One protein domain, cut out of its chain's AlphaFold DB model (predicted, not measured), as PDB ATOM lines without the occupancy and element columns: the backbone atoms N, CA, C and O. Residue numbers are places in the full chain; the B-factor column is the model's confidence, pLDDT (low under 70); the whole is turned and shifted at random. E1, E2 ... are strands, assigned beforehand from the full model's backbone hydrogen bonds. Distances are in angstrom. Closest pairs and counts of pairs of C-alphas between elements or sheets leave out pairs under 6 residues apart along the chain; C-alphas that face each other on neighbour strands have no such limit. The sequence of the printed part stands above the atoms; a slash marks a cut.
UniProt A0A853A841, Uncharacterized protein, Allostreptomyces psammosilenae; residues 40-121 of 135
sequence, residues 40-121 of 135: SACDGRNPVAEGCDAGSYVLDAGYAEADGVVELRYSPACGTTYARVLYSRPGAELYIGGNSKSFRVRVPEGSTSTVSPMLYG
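Overview. This is residues 40 to 121 of the 135 residues of an uncharacterized protein of Allostreptomyces psammosilenae (UniProt A0A853A841). What shape is this? A strongly twisted sheet of three strands, E1, E2 and E3, is partly covered on one face by the two-stranded hairpin E4 and E5, with few close C-alphas between them. Residues 114 to 115 and 119 to 120 run beside E3 in short antiparallel pairings. What is it made of? The printed part has 82 residues, with no named helix and five strands in chain order E1 to E5; the class is all strand, though 35 residues are in named elements, and both sheets, E1 - E2 - E3 and E4 - E5, are antiparallel. Is it compact? It is compact and rounded, with a radius of gyration of the C-alphas of 11.9 A and spans of 31 by 24 by 19 A.

Along the chain. Where does the first strand begin? After residues 40 to 56, E1 covers residues 57 to 64 over 19.4 A, from C-alpha 57 at (171.336, 177.636, 140.875), and bends by 63 degrees at residue 60. Which strands follow? E2 is residues 68 to 75, 21.9 A, and E3 residues 80 to 86, 19.5 A. E4, residues 93 to 98, and E5, residues 101 to 106, each measure 16.7 A; C-alpha 106 is at (192.217, 185.028, 139.904).

Arrangement. How are the strands paired? E1, E2 and E3 form a meander, each strand the antiparallel neighbour of the one before: N 59 and O 72 are 2.7 A apart, N 71 and O 84 2.8 A. In the hairpin E4 and E5, N 96 and O 103 are 2.8 A apart. Where do the sheets come closest? The closest C-alphas of E3 and E4, Ala 83 and Ile 96, are 7.5 A apart; E2 and E5 are apart.

Size, cuts and confidence. How far does it reach? The two C-alphas farthest apart, Ala 41 and Ala 66, are 33.8 A apart. Is anything missing or uncertain? The printed part has no cut and no long link between strands; pLDDT is under 70 at residues 65 to 66 and 99 to 100.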
ATOM      1  N   SER A  40     175.482 183.077 157.776       92.69
ATOM      2  CA  SER A  40     176.636 183.948 158.022       92.69
ATOM      3  C   SER A  40     177.917 183.192 158.382       92.69
ATOM      4  O   SER A  40     179.002 183.724 158.169       92.69
ATOM      5  N   ALA A  41     177.831 181.947 158.869       94.69
ATOM      6  CA  ALA A  41     179.012 181.130 159.157       94.69
ATOM      7  C   ALA A  41     179.772 180.704 157.885       94.69
ATOM      8  O   ALA A  41     180.948 180.335 157.968       94.69
ATOM      9  N   CYS A  42     179.112 180.767 156.724       94.19
ATOM     10  CA  CYS A  42     179.712 180.515 155.417       94.19
ATOM     11  C   CYS A  42     180.379 181.743 154.788       94.19
ATOM     12  O   CYS A  42     181.071 181.603 153.780       94.19
ATOM     13  N   ASP A  43     180.170 182.941 155.337       91.19
ATOM     14  CA  ASP A  43     180.647 184.179 154.724       91.19
ATOM     15  C   ASP A  43     182.179 184.175 154.575       91.19
ATOM     16  O   ASP A  43     182.920 183.864 155.509       91.19
ATOM     17  N   GLY A  44     182.661 184.479 153.369       89.94
ATOM     18  CA  GLY A  44     184.084 184.471 153.028       89.94
ATOM     19  C   GLY A  44     184.703 183.087 152.787       89.94
ATOM     20  O   GLY A  44     185.896 183.014 152.487       89.94
ATOM     21  N   ARG A  45     183.938 181.992 152.878       93.75
ATOM     22  CA  ARG A  45     184.442 180.628 152.627       93.75
ATOM     23  C   ARG A  45     184.257 180.196 151.175       93.75
ATOM     24  O   ARG A  45     183.418 180.738 150.460       93.75
ATOM     25  N   ASN A  46     185.034 179.210 150.731       94.00
ATOM     26  CA  ASN A  46     184.926 178.671 149.376       94.00
ATOM     27  C   ASN A  46     183.693 177.747 149.260       94.00
ATOM     28  O   ASN A  46     183.596 176.795 150.031       94.00
ATOM     29  N   PRO A  47     182.773 177.978 148.307       94.69
ATOM     30  CA  PRO A  47     181.534 177.210 148.202       94.69
ATOM     31  C   PRO A  47     181.768 175.731 147.877       94.69
ATOM     32  O   PRO A  47     181.076 174.891 148.432       94.69
ATOM     33  N   VAL A  48     182.760 175.406 147.044       95.50
ATOM     34  CA  VAL A  48     183.075 174.020 146.657       95.50
ATOM     35  C   VAL A  48     183.692 173.260 147.830       95.50
ATOM     36  O   VAL A  48     183.326 172.126 148.112       95.50
ATOM     37  N   ALA A  49     184.601 173.904 148.568       95.75
ATOM     38  CA  ALA A  49     185.234 173.284 149.735       95.75
ATOM     39  C   ALA A  49     184.231 172.982 150.863       95.75
ATOM     40  O   ALA A  49     184.413 172.024 151.608       95.75
ATOM     41  N   GLU A  50     183.184 173.799 150.983       96.12
ATOM     42  CA  GLU A  50     182.152 173.657 152.012       96.12
ATOM     43  C   GLU A  50     180.950 172.817 151.545       96.12
ATOM     44  O   GLU A  50     180.045 172.600 152.347       96.12
ATOM     45  N   GLY A  51     180.912 172.349 150.288       95.38
ATOM     46  CA  GLY A  51     179.784 171.594 149.711       95.38
ATOM     47  C   GLY A  51     178.544 172.441 149.388       95.38
ATOM     48  O   GLY A  51     177.440 171.922 149.244       95.38
ATOM     49  N   CYS A  52     178.704 173.761 149.310       95.00
ATOM     50  CA  CYS A  52     177.639 174.726 149.041       95.00
ATOM     51  C   CYS A  52     177.354 174.921 147.546       95.00
ATOM     52  O   CYS A  52     176.360 175.549 147.182       95.00
ATOM     53  N   ASP A  53     178.213 174.423 146.669       94.75
ATOM     54  CA  ASP A  53     178.008 174.423 145.224       94.75
ATOM     55  C   ASP A  53     176.953 173.403 144.773       94.75
ATOM     56  O   ASP A  53     176.189 173.679 143.838       94.75
ATOM     57  N   ALA A  54     176.850 172.279 145.486       92.81
ATOM     58  CA  ALA A  54     175.878 171.228 145.220       92.81
ATOM     59  C   ALA A  54     174.433 171.755 145.291       92.81
ATOM     60  O   ALA A  54     173.982 172.298 146.302       92.81
ATOM     61  N   GLY A  55     173.687 171.594 144.196       90.62
ATOM     62  CA  GLY A  55     172.299 172.059 144.102       90.62
ATOM     63  C   GLY A  55     172.137 173.584 144.083       90.62
ATOM     64  O   GLY A  55     171.012 174.078 144.183       90.62
ATOM     65  N   SER A  56     173.232 174.339 143.951       94.38
ATOM     66  CA  SER A  56     173.161 175.773 143.677       94.38
ATOM     67  C   SER A  56     172.510 176.036 142.319       94.38
ATOM     68  O   SER A  56     172.601 175.216 141.401       94.38
ATOM     69  N   TYR A  57     171.909 177.209 142.151       93.50
ATOM     70  CA  TYR A  57     171.336 177.636 140.875       93.50
ATOM     71  C   TYR A  57     171.731 179.070 140.536       93.50
ATOM     72  O   TYR A  57     172.088 179.856 141.412       93.50
ATOM     73  N   VAL A  58     171.685 179.389 139.246       92.50
ATOM     74  CA  VAL A  58     172.023 180.711 138.715       92.50
ATOM     75  C   VAL A  58     170.877 181.680 139.012       92.50
ATOM     76  O   VAL A  58     169.731 181.403 138.668       92.50
ATOM     77  N   LEU A  59     171.191 182.796 139.662       88.25
ATOM     78  CA  LEU A  59     170.296 183.938 139.845       88.25
ATOM     79  C   LEU A  59     170.355 184.889 138.652       88.25
ATOM     80  O   LEU A  59     169.327 185.412 138.240       88.25
ATOM     81  N   ASP A  60     171.555 185.107 138.123       84.69
ATOM     82  CA  ASP A  60     171.824 186.003 137.003       84.69
ATOM     83  C   ASP A  60     173.180 185.616 136.366       84.69
ATOM     84  O   ASP A  60     173.912 184.789 136.930       84.69
ATOM     85  N   ALA A  61     173.511 186.146 135.187       85.44
ATOM     86  CA  ALA A  61     174.786 185.910 134.511       85.44
ATOM     87  C   ALA A  61     175.146 187.038 133.530       85.44
ATOM     88  O   ALA A  61     174.288 187.580 132.837       85.44
ATOM     89  N   GLY A  62     176.440 187.333 133.402       80.31
ATOM     90  CA  GLY A  62     176.950 188.355 132.487       80.31
ATOM     91  C   GLY A  62     178.345 188.040 131.959       80.31
ATOM     92  O   GLY A  62     179.005 187.105 132.409       80.31
ATOM     93  N   TYR A  63     178.809 188.827 130.991       78.81
ATOM     94  CA  TYR A  63     180.184 188.741 130.501       78.81
ATOM     95  C   TYR A  63     181.085 189.676 131.307       78.81
ATOM     96  O   TYR A  63     180.740 190.836 131.521       78.81
ATOM     97  N   ALA A  64     182.258 189.194 131.714       70.75
ATOM     98  CA  ALA A  64     183.346 190.060 132.144       70.75
ATOM     99  C   ALA A  64     184.147 190.493 130.923       70.75
ATOM    100  O   ALA A  64     184.498 189.621 130.136       70.75
ATOM    101  N   GLU A  65     184.387 191.801 130.744       63.47
ATOM    102  CA  GLU A  65     185.026 192.417 129.562       63.47
ATOM    103  C   GLU A  65     186.188 191.604 128.973       63.47
ATOM    104  O   GLU A  65     187.349 191.811 129.295       63.47
ATOM    105  N   ALA A  66     185.852 190.682 128.066       61.12
ATOM    106  CA  ALA A  66     186.743 189.718 127.417       61.12
ATOM    107  C   ALA A  66     187.373 188.606 128.292       61.12
ATOM    108  O   ALA A  66     188.103 187.771 127.750       61.12
ATOM    109  N   ASP A  67     187.037 188.519 129.582       74.69
ATOM    110  CA  ASP A  67     187.572 187.532 130.533       74.69
ATOM    111  C   ASP A  67     186.591 186.395 130.869       74.69
ATOM    112  O   ASP A  67     186.844 185.626 131.789       74.69
ATOM    113  N   GLY A  68     185.494 186.231 130.126       83.25
ATOM    114  CA  GLY A  68     184.602 185.065 130.224       83.25
ATOM    115  C   GLY A  68     183.197 185.388 130.736       83.25
ATOM    116  O   GLY A  68     182.739 186.526 130.660       83.25
ATOM    117  N   VAL A  69     182.494 184.362 131.219       87.25
ATOM    118  CA  VAL A  69     181.130 184.455 131.763       87.25
ATOM    119  C   VAL A  69     181.193 184.405 133.282       87.25
ATOM    120  O   VAL A  69     181.887 183.563 133.847       87.25
ATOM    121  N   VAL A  70     180.448 185.277 133.950       87.00
ATOM    122  CA  VAL A  70     180.285 185.273 135.402       87.00
ATOM    123  C   VAL A  70     178.827 184.970 135.723       87.00
ATOM    124  O   VAL A  70     177.935 185.687 135.285       87.00
ATOM    125  N   GLU A  71     178.591 183.911 136.491       89.62
ATOM    126  CA  GLU A  71     177.282 183.519 137.019       89.62
ATOM    127  C   GLU A  71     177.187 183.862 138.504       89.62
ATOM    128  O   GLU A  71     178.094 183.552 139.275       89.62
ATOM    129  N   LEU A  72     176.074 184.451 138.923       89.31
ATOM    130  CA  LEU A  72     175.751 184.701 140.320       89.31
ATOM    131  C   LEU A  72     174.914 183.520 140.721       89.31
ATOM    132  O   LEU A  72     173.842 183.294 140.164       89.31
ATOM    133  N   ARG A  73     175.411 182.744 141.665       93.00
ATOM    134  CA  ARG A  73     174.774 181.512 142.093       93.00
ATOM    135  C   ARG A  73     174.284 181.661 143.513       93.00
ATOM    136  O   ARG A  73     174.962 182.271 144.336       93.00
ATOM    137  N   TYR A  74     173.126 181.084 143.797       92.44
ATOM    138  CA  TYR A  74     172.614 180.923 145.150       92.44
ATOM    139  C   TYR A  74     172.662 179.457 145.557       92.44
ATOM    140  O   TYR A  74     172.259 178.580 144.792       92.44
ATOM    141  N   SER A  75     173.133 179.207 146.775       94.25
ATOM    142  CA  SER A  75     173.129 177.893 147.404       94.25
ATOM    143  C   SER A  75     171.966 177.780 148.390       94.25
ATOM    144  O   SER A  75     172.019 178.404 149.454       94.25
ATOM    145  N   PRO A  76     170.936 176.958 148.117       93.25
ATOM    146  CA  PRO A  76     169.884 176.708 149.097       93.25
ATOM    147  C   PRO A  76     170.397 175.922 150.313       93.25
ATOM    148  O   PRO A  76     169.857 176.086 151.402       93.25
ATOM    149  N   ALA A  77     171.446 175.108 150.150       92.62
ATOM    150  CA  ALA A  77     172.044 174.342 151.242       92.62
ATOM    151  C   ALA A  77     172.738 175.250 152.273       92.62
ATOM    152  O   ALA A  77     172.653 175.001 153.475       92.62
ATOM    153  N   CYS A  78     173.383 176.324 151.807       94.44
ATOM    154  CA  CYS A  78     174.177 177.209 152.657       94.44
ATOM    155  C   CYS A  78     173.537 178.578 152.913       94.44
ATOM    156  O   CYS A  78     173.985 179.287 153.809       94.44
ATOM    157  N   GLY A  79     172.486 178.960 152.184       93.38
ATOM    158  CA  GLY A  79     171.828 180.261 152.348       93.38
ATOM    159  C   GLY A  79     172.717 181.441 151.944       93.38
ATOM    160  O   GLY A  79     172.645 182.511 152.548       93.38
ATOM    161  N   THR A  80     173.590 181.239 150.958       92.38
ATOM    162  CA  THR A  80     174.597 182.210 150.509       92.38
ATOM    163  C   THR A  80     174.611 182.338 148.994       92.38
ATOM    164  O   THR A  80     174.159 181.446 148.270       92.38
ATOM    165  N   THR A  81     175.158 183.452 148.511       92.12
ATOM    166  CA  THR A  81     175.469 183.646 147.094       92.12
ATOM    167  C   THR A  81     176.971 183.623 146.847       92.12
ATOM    168  O   THR A  81     177.770 183.860 147.751       92.12
ATOM    169  N   TYR A  82     177.372 183.313 145.620       91.62
ATOM    170  CA  TYR A  82     178.759 183.382 145.171       91.62
ATOM    171  C   TYR A  82     178.809 183.545 143.650       91.62
ATOM    172  O   TYR A  82     177.865 183.191 142.946       91.62
ATOM    173  N   ALA A  83     179.915 184.070 143.132       90.69
ATOM    174  CA  ALA A  83     180.166 184.144 141.705       90.69
ATOM    175  C   ALA A  83     180.913 182.899 141.217       90.69
ATOM    176  O   ALA A  83     181.894 182.467 141.830       90.69
ATOM    177  N   ARG A  84     180.481 182.351 140.082       92.62
ATOM    178  CA  ARG A  84     181.198 181.334 139.314       92.62
ATOM    179  C   ARG A  84     181.657 181.954 138.005       92.62
ATOM    180  O   ARG A  84     180.845 182.418 137.217       92.62
ATOM    181  N   VAL A  85     182.960 181.947 137.776       90.62
ATOM    182  CA  VAL A  85     183.577 182.396 136.530       90.62
ATOM    183  C   VAL A  85     183.790 181.182 135.634       90.62
ATOM    184  O   VAL A  85     184.279 180.151 136.099       90.62
ATOM    185  N   LEU A  86     183.440 181.312 134.359       91.31
ATOM    186  CA  LEU A  86     183.513 180.282 133.328       91.31
ATOM    187  C   LEU A  86     184.149 180.850 132.057       91.31
ATOM    188  O   LEU A  86     184.046 182.044 131.780       91.31
ATOM    189  N   TYR A  87     184.751 179.977 131.248       91.25
ATOM    190  CA  TYR A  87     185.315 180.315 129.931       91.25
ATOM    191  C   TYR A  87     186.326 181.470 129.953       91.25
ATOM    192  O   TYR A  87     186.501 182.180 128.964       91.25
ATOM    193  N   SER A  88     186.985 181.660 131.091       89.00
ATOM    194  CA  SER A  88     187.985 182.694 131.282       89.00
ATOM    195  C   SER A  88     189.357 182.233 130.817       89.00
ATOM    196  O   SER A  88     189.632 181.036 130.682       89.00
ATOM    197  N   ARG A  89     190.247 183.197 130.591       90.06
ATOM    198  CA  ARG A  89     191.650 182.913 130.302       90.06
ATOM    199  C   ARG A  89     192.349 182.483 131.597       90.06
ATOM    200  O   ARG A  89     192.146 183.128 132.627       90.06
ATOM    201  N   PRO A  90     193.204 181.449 131.567       91.75
ATOM    202  CA  PRO A  90     194.060 181.141 132.705       91.75
ATOM    203  C   PRO A  90     194.853 182.378 133.141       91.75
ATOM    204  O   PRO A  90     195.344 183.132 132.300       91.75
ATOM    205  N   GLY A  91     194.933 182.610 134.450       89.00
ATOM    206  CA  GLY A  91     195.626 183.762 135.020       89.00
ATOM    207  C   GLY A  91     194.851 185.084 134.983       89.00
ATOM    208  O   GLY A  91     195.324 186.042 135.595       89.00
ATOM    209  N   ALA A  92     193.680 185.148 134.333       87.94
ATOM    210  CA  ALA A  92     192.834 186.341 134.338       87.94
ATOM    211  C   ALA A  92     192.415 186.717 135.761       87.94
ATOM    212  O   ALA A  92     192.218 185.859 136.629       87.94
ATOM    213  N   GLU A  93     192.274 188.015 135.998       86.31
ATOM    214  CA  GLU A  93     191.874 188.559 137.285       86.31
ATOM    215  C   GLU A  93     190.550 189.297 137.128       86.31
ATOM    216  O   GLU A  93     190.446 190.247 136.359       86.31
ATOM    217  N   LEU A  94     189.543 188.854 137.873       82.19
ATOM    218  CA  LEU A  94     188.207 189.421 137.850       82.19
ATOM    219  C   LEU A  94     187.922 190.079 139.193       82.19
ATOM    220  O   LEU A  94     188.175 189.511 140.260       82.19
ATOM    221  N   TYR A  95     187.362 191.277 139.144       81.56
ATOM    222  CA  TYR A  95     186.789 191.912 140.317       81.56
ATOM    223  C   TYR A  95     185.322 191.524 140.400       81.56
ATOM    224  O   TYR A  95     184.628 191.583 139.401       81.56
ATOM    225  N   ILE A  96     184.823 191.142 141.564       77.88
ATOM    226  CA  ILE A  96     183.405 190.865 141.758       77.88
ATOM    227  C   ILE A  96     182.959 191.657 142.983       77.88
ATOM    228  O   ILE A  96     183.534 191.534 144.067       77.88
ATOM    229  N   GLY A  97     181.948 192.496 142.804       70.44
ATOM    230  CA  GLY A  97     181.339 193.265 143.882       70.44
ATOM    231  C   GLY A  97     179.958 192.726 144.207       70.44
ATOM    232  O   GLY A  97     179.233 192.371 143.291       70.44
ATOM    233  N   GLY A  98     179.606 192.702 145.488       70.12
ATOM    234  CA  GLY A  98     178.236 192.664 145.995       70.12
ATOM    235  C   GLY A  98     177.936 193.897 146.854       70.12
ATOM    236  O   GLY A  98     178.810 194.739 147.061       70.12
ATOM    237  N   ASN A  99     176.718 193.997 147.398       67.38
ATOM    238  CA  ASN A  99     176.200 195.216 148.057       67.38
ATOM    239  C   ASN A  99     177.091 195.841 149.152       67.38
ATOM    240  O   ASN A  99     176.989 197.033 149.423       67.38
ATOM    241  N   SER A 100     177.943 195.068 149.830       67.88
ATOM    242  CA  SER A 100     178.827 195.602 150.886       67.88
ATOM    243  C   SER A 100     180.219 194.977 150.908       67.88
ATOM    244  O   SER A 100     181.007 195.249 151.812       67.88
ATOM    245  N   LYS A 101     180.521 194.105 149.945       75.06
ATOM    246  CA  LYS A 101     181.774 193.352 149.890       75.06
ATOM    247  C   LYS A 101     182.192 193.207 148.448       75.06
ATOM    248  O   LYS A 101     181.359 192.960 147.586       75.06
ATOM    249  N   SER A 102     183.483 193.296 148.204       77.56
ATOM    250  CA  SER A 102     184.055 192.949 146.920       77.56
ATOM    251  C   SER A 102     185.268 192.077 147.125       77.56
ATOM    252  O   SER A 102     185.934 192.108 148.164       77.56
ATOM    253  N   PHE A 103     185.534 191.261 146.126       79.38
ATOM    254  CA  PHE A 103     186.672 190.379 146.123       79.38
ATOM    255  C   PHE A 103     187.247 190.321 144.718       79.38
ATOM    256  O   PHE A 103     186.582 190.546 143.709       79.38
ATOM    257  N   ARG A 104     188.532 190.022 144.681       85.31
ATOM    258  CA  ARG A 104     189.289 189.806 143.464       85.31
ATOM    259  C   ARG A 104     189.520 188.314 143.352       85.31
ATOM    260  O   ARG A 104     190.070 187.717 144.277       85.31
ATOM    261  N   VAL A 105     189.087 187.719 142.251       86.19
ATOM    262  CA  VAL A 105     189.317 186.304 141.975       86.19
ATOM    263  C   VAL A 105     190.271 186.197 140.807       86.19
ATOM    264  O   VAL A 105     190.049 186.788 139.754       86.19
ATOM    265  N   ARG A 106     191.333 185.419 140.992       90.38
ATOM    266  CA  ARG A 106     192.217 185.028 139.904       90.38
ATOM    267  C   ARG A 106     191.831 183.641 139.416       90.38
ATOM    268  O   ARG A 106     191.606 182.735 140.221       90.38
ATOM    269  N   VAL A 107     191.774 183.477 138.104       90.25
ATOM    270  CA  VAL A 107     191.617 182.172 137.468       90.25
ATOM    271  C   VAL A 107     192.951 181.430 137.582       90.25
ATOM    272  O   VAL A 107     193.973 181.973 137.152       90.25
ATOM    273  N   PRO A 108     192.991 180.222 138.171       92.94
ATOM    274  CA  PRO A 108     194.228 179.459 138.284       92.94
ATOM    275  C   PRO A 108     194.867 179.179 136.921       92.94
ATOM    276  O   PRO A 108     194.174 178.985 135.921       92.94
ATOM    277  N   GLU A 109     196.196 179.102 136.887       92.50
ATOM    278  CA  GLU A 109     196.913 178.652 135.693       92.50
ATOM    279  C   GLU A 109     196.447 177.234 135.313       92.50
ATOM    280  O   GLU A 109     196.312 176.360 136.170       92.50
ATOM    281  N   GLY A 110     196.159 177.007 134.029       92.38
ATOM    282  CA  GLY A 110     195.622 175.735 133.529       92.38
ATOM    283  C   GLY A 110     194.122 175.501 133.763       92.38
ATOM    284  O   GLY A 110     193.618 174.457 133.361       92.38
ATOM    285  N   SER A 111     193.398 176.450 134.368       92.06
ATOM    286  CA  SER A 111     191.933 176.417 134.498       92.06
ATOM    287  C   SER A 111     191.285 177.545 133.698       92.06
ATOM    288  O   SER A 111     191.887 178.591 133.482       92.06
ATOM    289  N   THR A 112     190.037 177.351 133.279       91.81
ATOM    290  CA  THR A 112     189.213 178.392 132.630       91.81
ATOM    291  C   THR A 112     188.037 178.828 133.501       91.81
ATOM    292  O   THR A 112     187.192 179.617 133.080       91.81
ATOM    293  N   SER A 113     187.968 178.317 134.730       92.06
ATOM    294  CA  SER A 113     186.903 178.600 135.678       92.06
ATOM    295  C   SER A 113     187.442 178.776 137.086       92.06
ATOM    296  O   SER A 113     188.440 178.165 137.465       92.06
ATOM    297  N   THR A 114     186.748 179.583 137.877       92.69
ATOM    298  CA  THR A 114     187.030 179.776 139.300       92.69
ATOM    299  C   THR A 114     185.753 180.194 140.020       92.69
ATOM    300  O   THR A 114     184.751 180.524 139.385       92.69
ATOM    301  N   VAL A 115     185.766 180.163 141.347       92.56
ATOM    302  CA  VAL A 115     184.641 180.595 142.179       92.56
ATOM    303  C   VAL A 115     185.101 181.637 143.173       92.56
ATOM    304  O   VAL A 115     186.254 181.657 143.608       92.56
ATOM    305  N   SER A 116     184.176 182.496 143.558       90.88
ATOM    306  CA  SER A 116     184.401 183.412 144.652       90.88
ATOM    307  C   SER A 116     184.226 182.780 146.023       90.88
ATOM    308  O   SER A 116     183.560 181.752 146.153       90.88
ATOM    309  N   PRO A 117     184.699 183.463 147.076       91.81
ATOM    310  CA  PRO A 117     184.141 183.288 148.404       91.81
ATOM    311  C   PRO A 117     182.624 183.523 148.425       91.81
ATOM    312  O   PRO A 117     182.092 184.323 147.648       91.81
ATOM    313  N   MET A 118     181.940 182.839 149.335       91.69
ATOM    314  CA  MET A 118     180.518 183.022 149.592       91.69
ATOM    315  C   MET A 118     180.234 184.355 150.282       91.69
ATOM    316  O   MET A 118     181.012 184.822 151.114       91.69
ATOM    317  N   LEU A 119     179.079 184.926 149.962       89.62
ATOM    318  CA  LEU A 119     178.533 186.132 150.559       89.62
ATOM    319  C   LEU A 119     177.187 185.806 151.206       89.62
ATOM    320  O   LEU A 119     176.240 185.376 150.539       89.62
ATOM    321  N   TYR A 120     177.084 186.030 152.510       88.94
ATOM    322  CA  TYR A 120     175.804 185.957 153.202       88.94
ATOM    323  C   TYR A 120     175.038 187.276 153.055       88.94
ATOM    324  O   TYR A 120     175.582 188.356 153.281       88.94
ATOM    325  N   GLY A 121     173.760 187.197 152.676       77.06
ATOM    326  CA  GLY A 121     172.887 188.368 152.538       77.06
ATOM    327  C   GLY A 121     173.130 189.235 151.294       77.06
ATOM    328  O   GLY A 121     172.519 190.295 151.174       77.06
TER     329      GLY A 121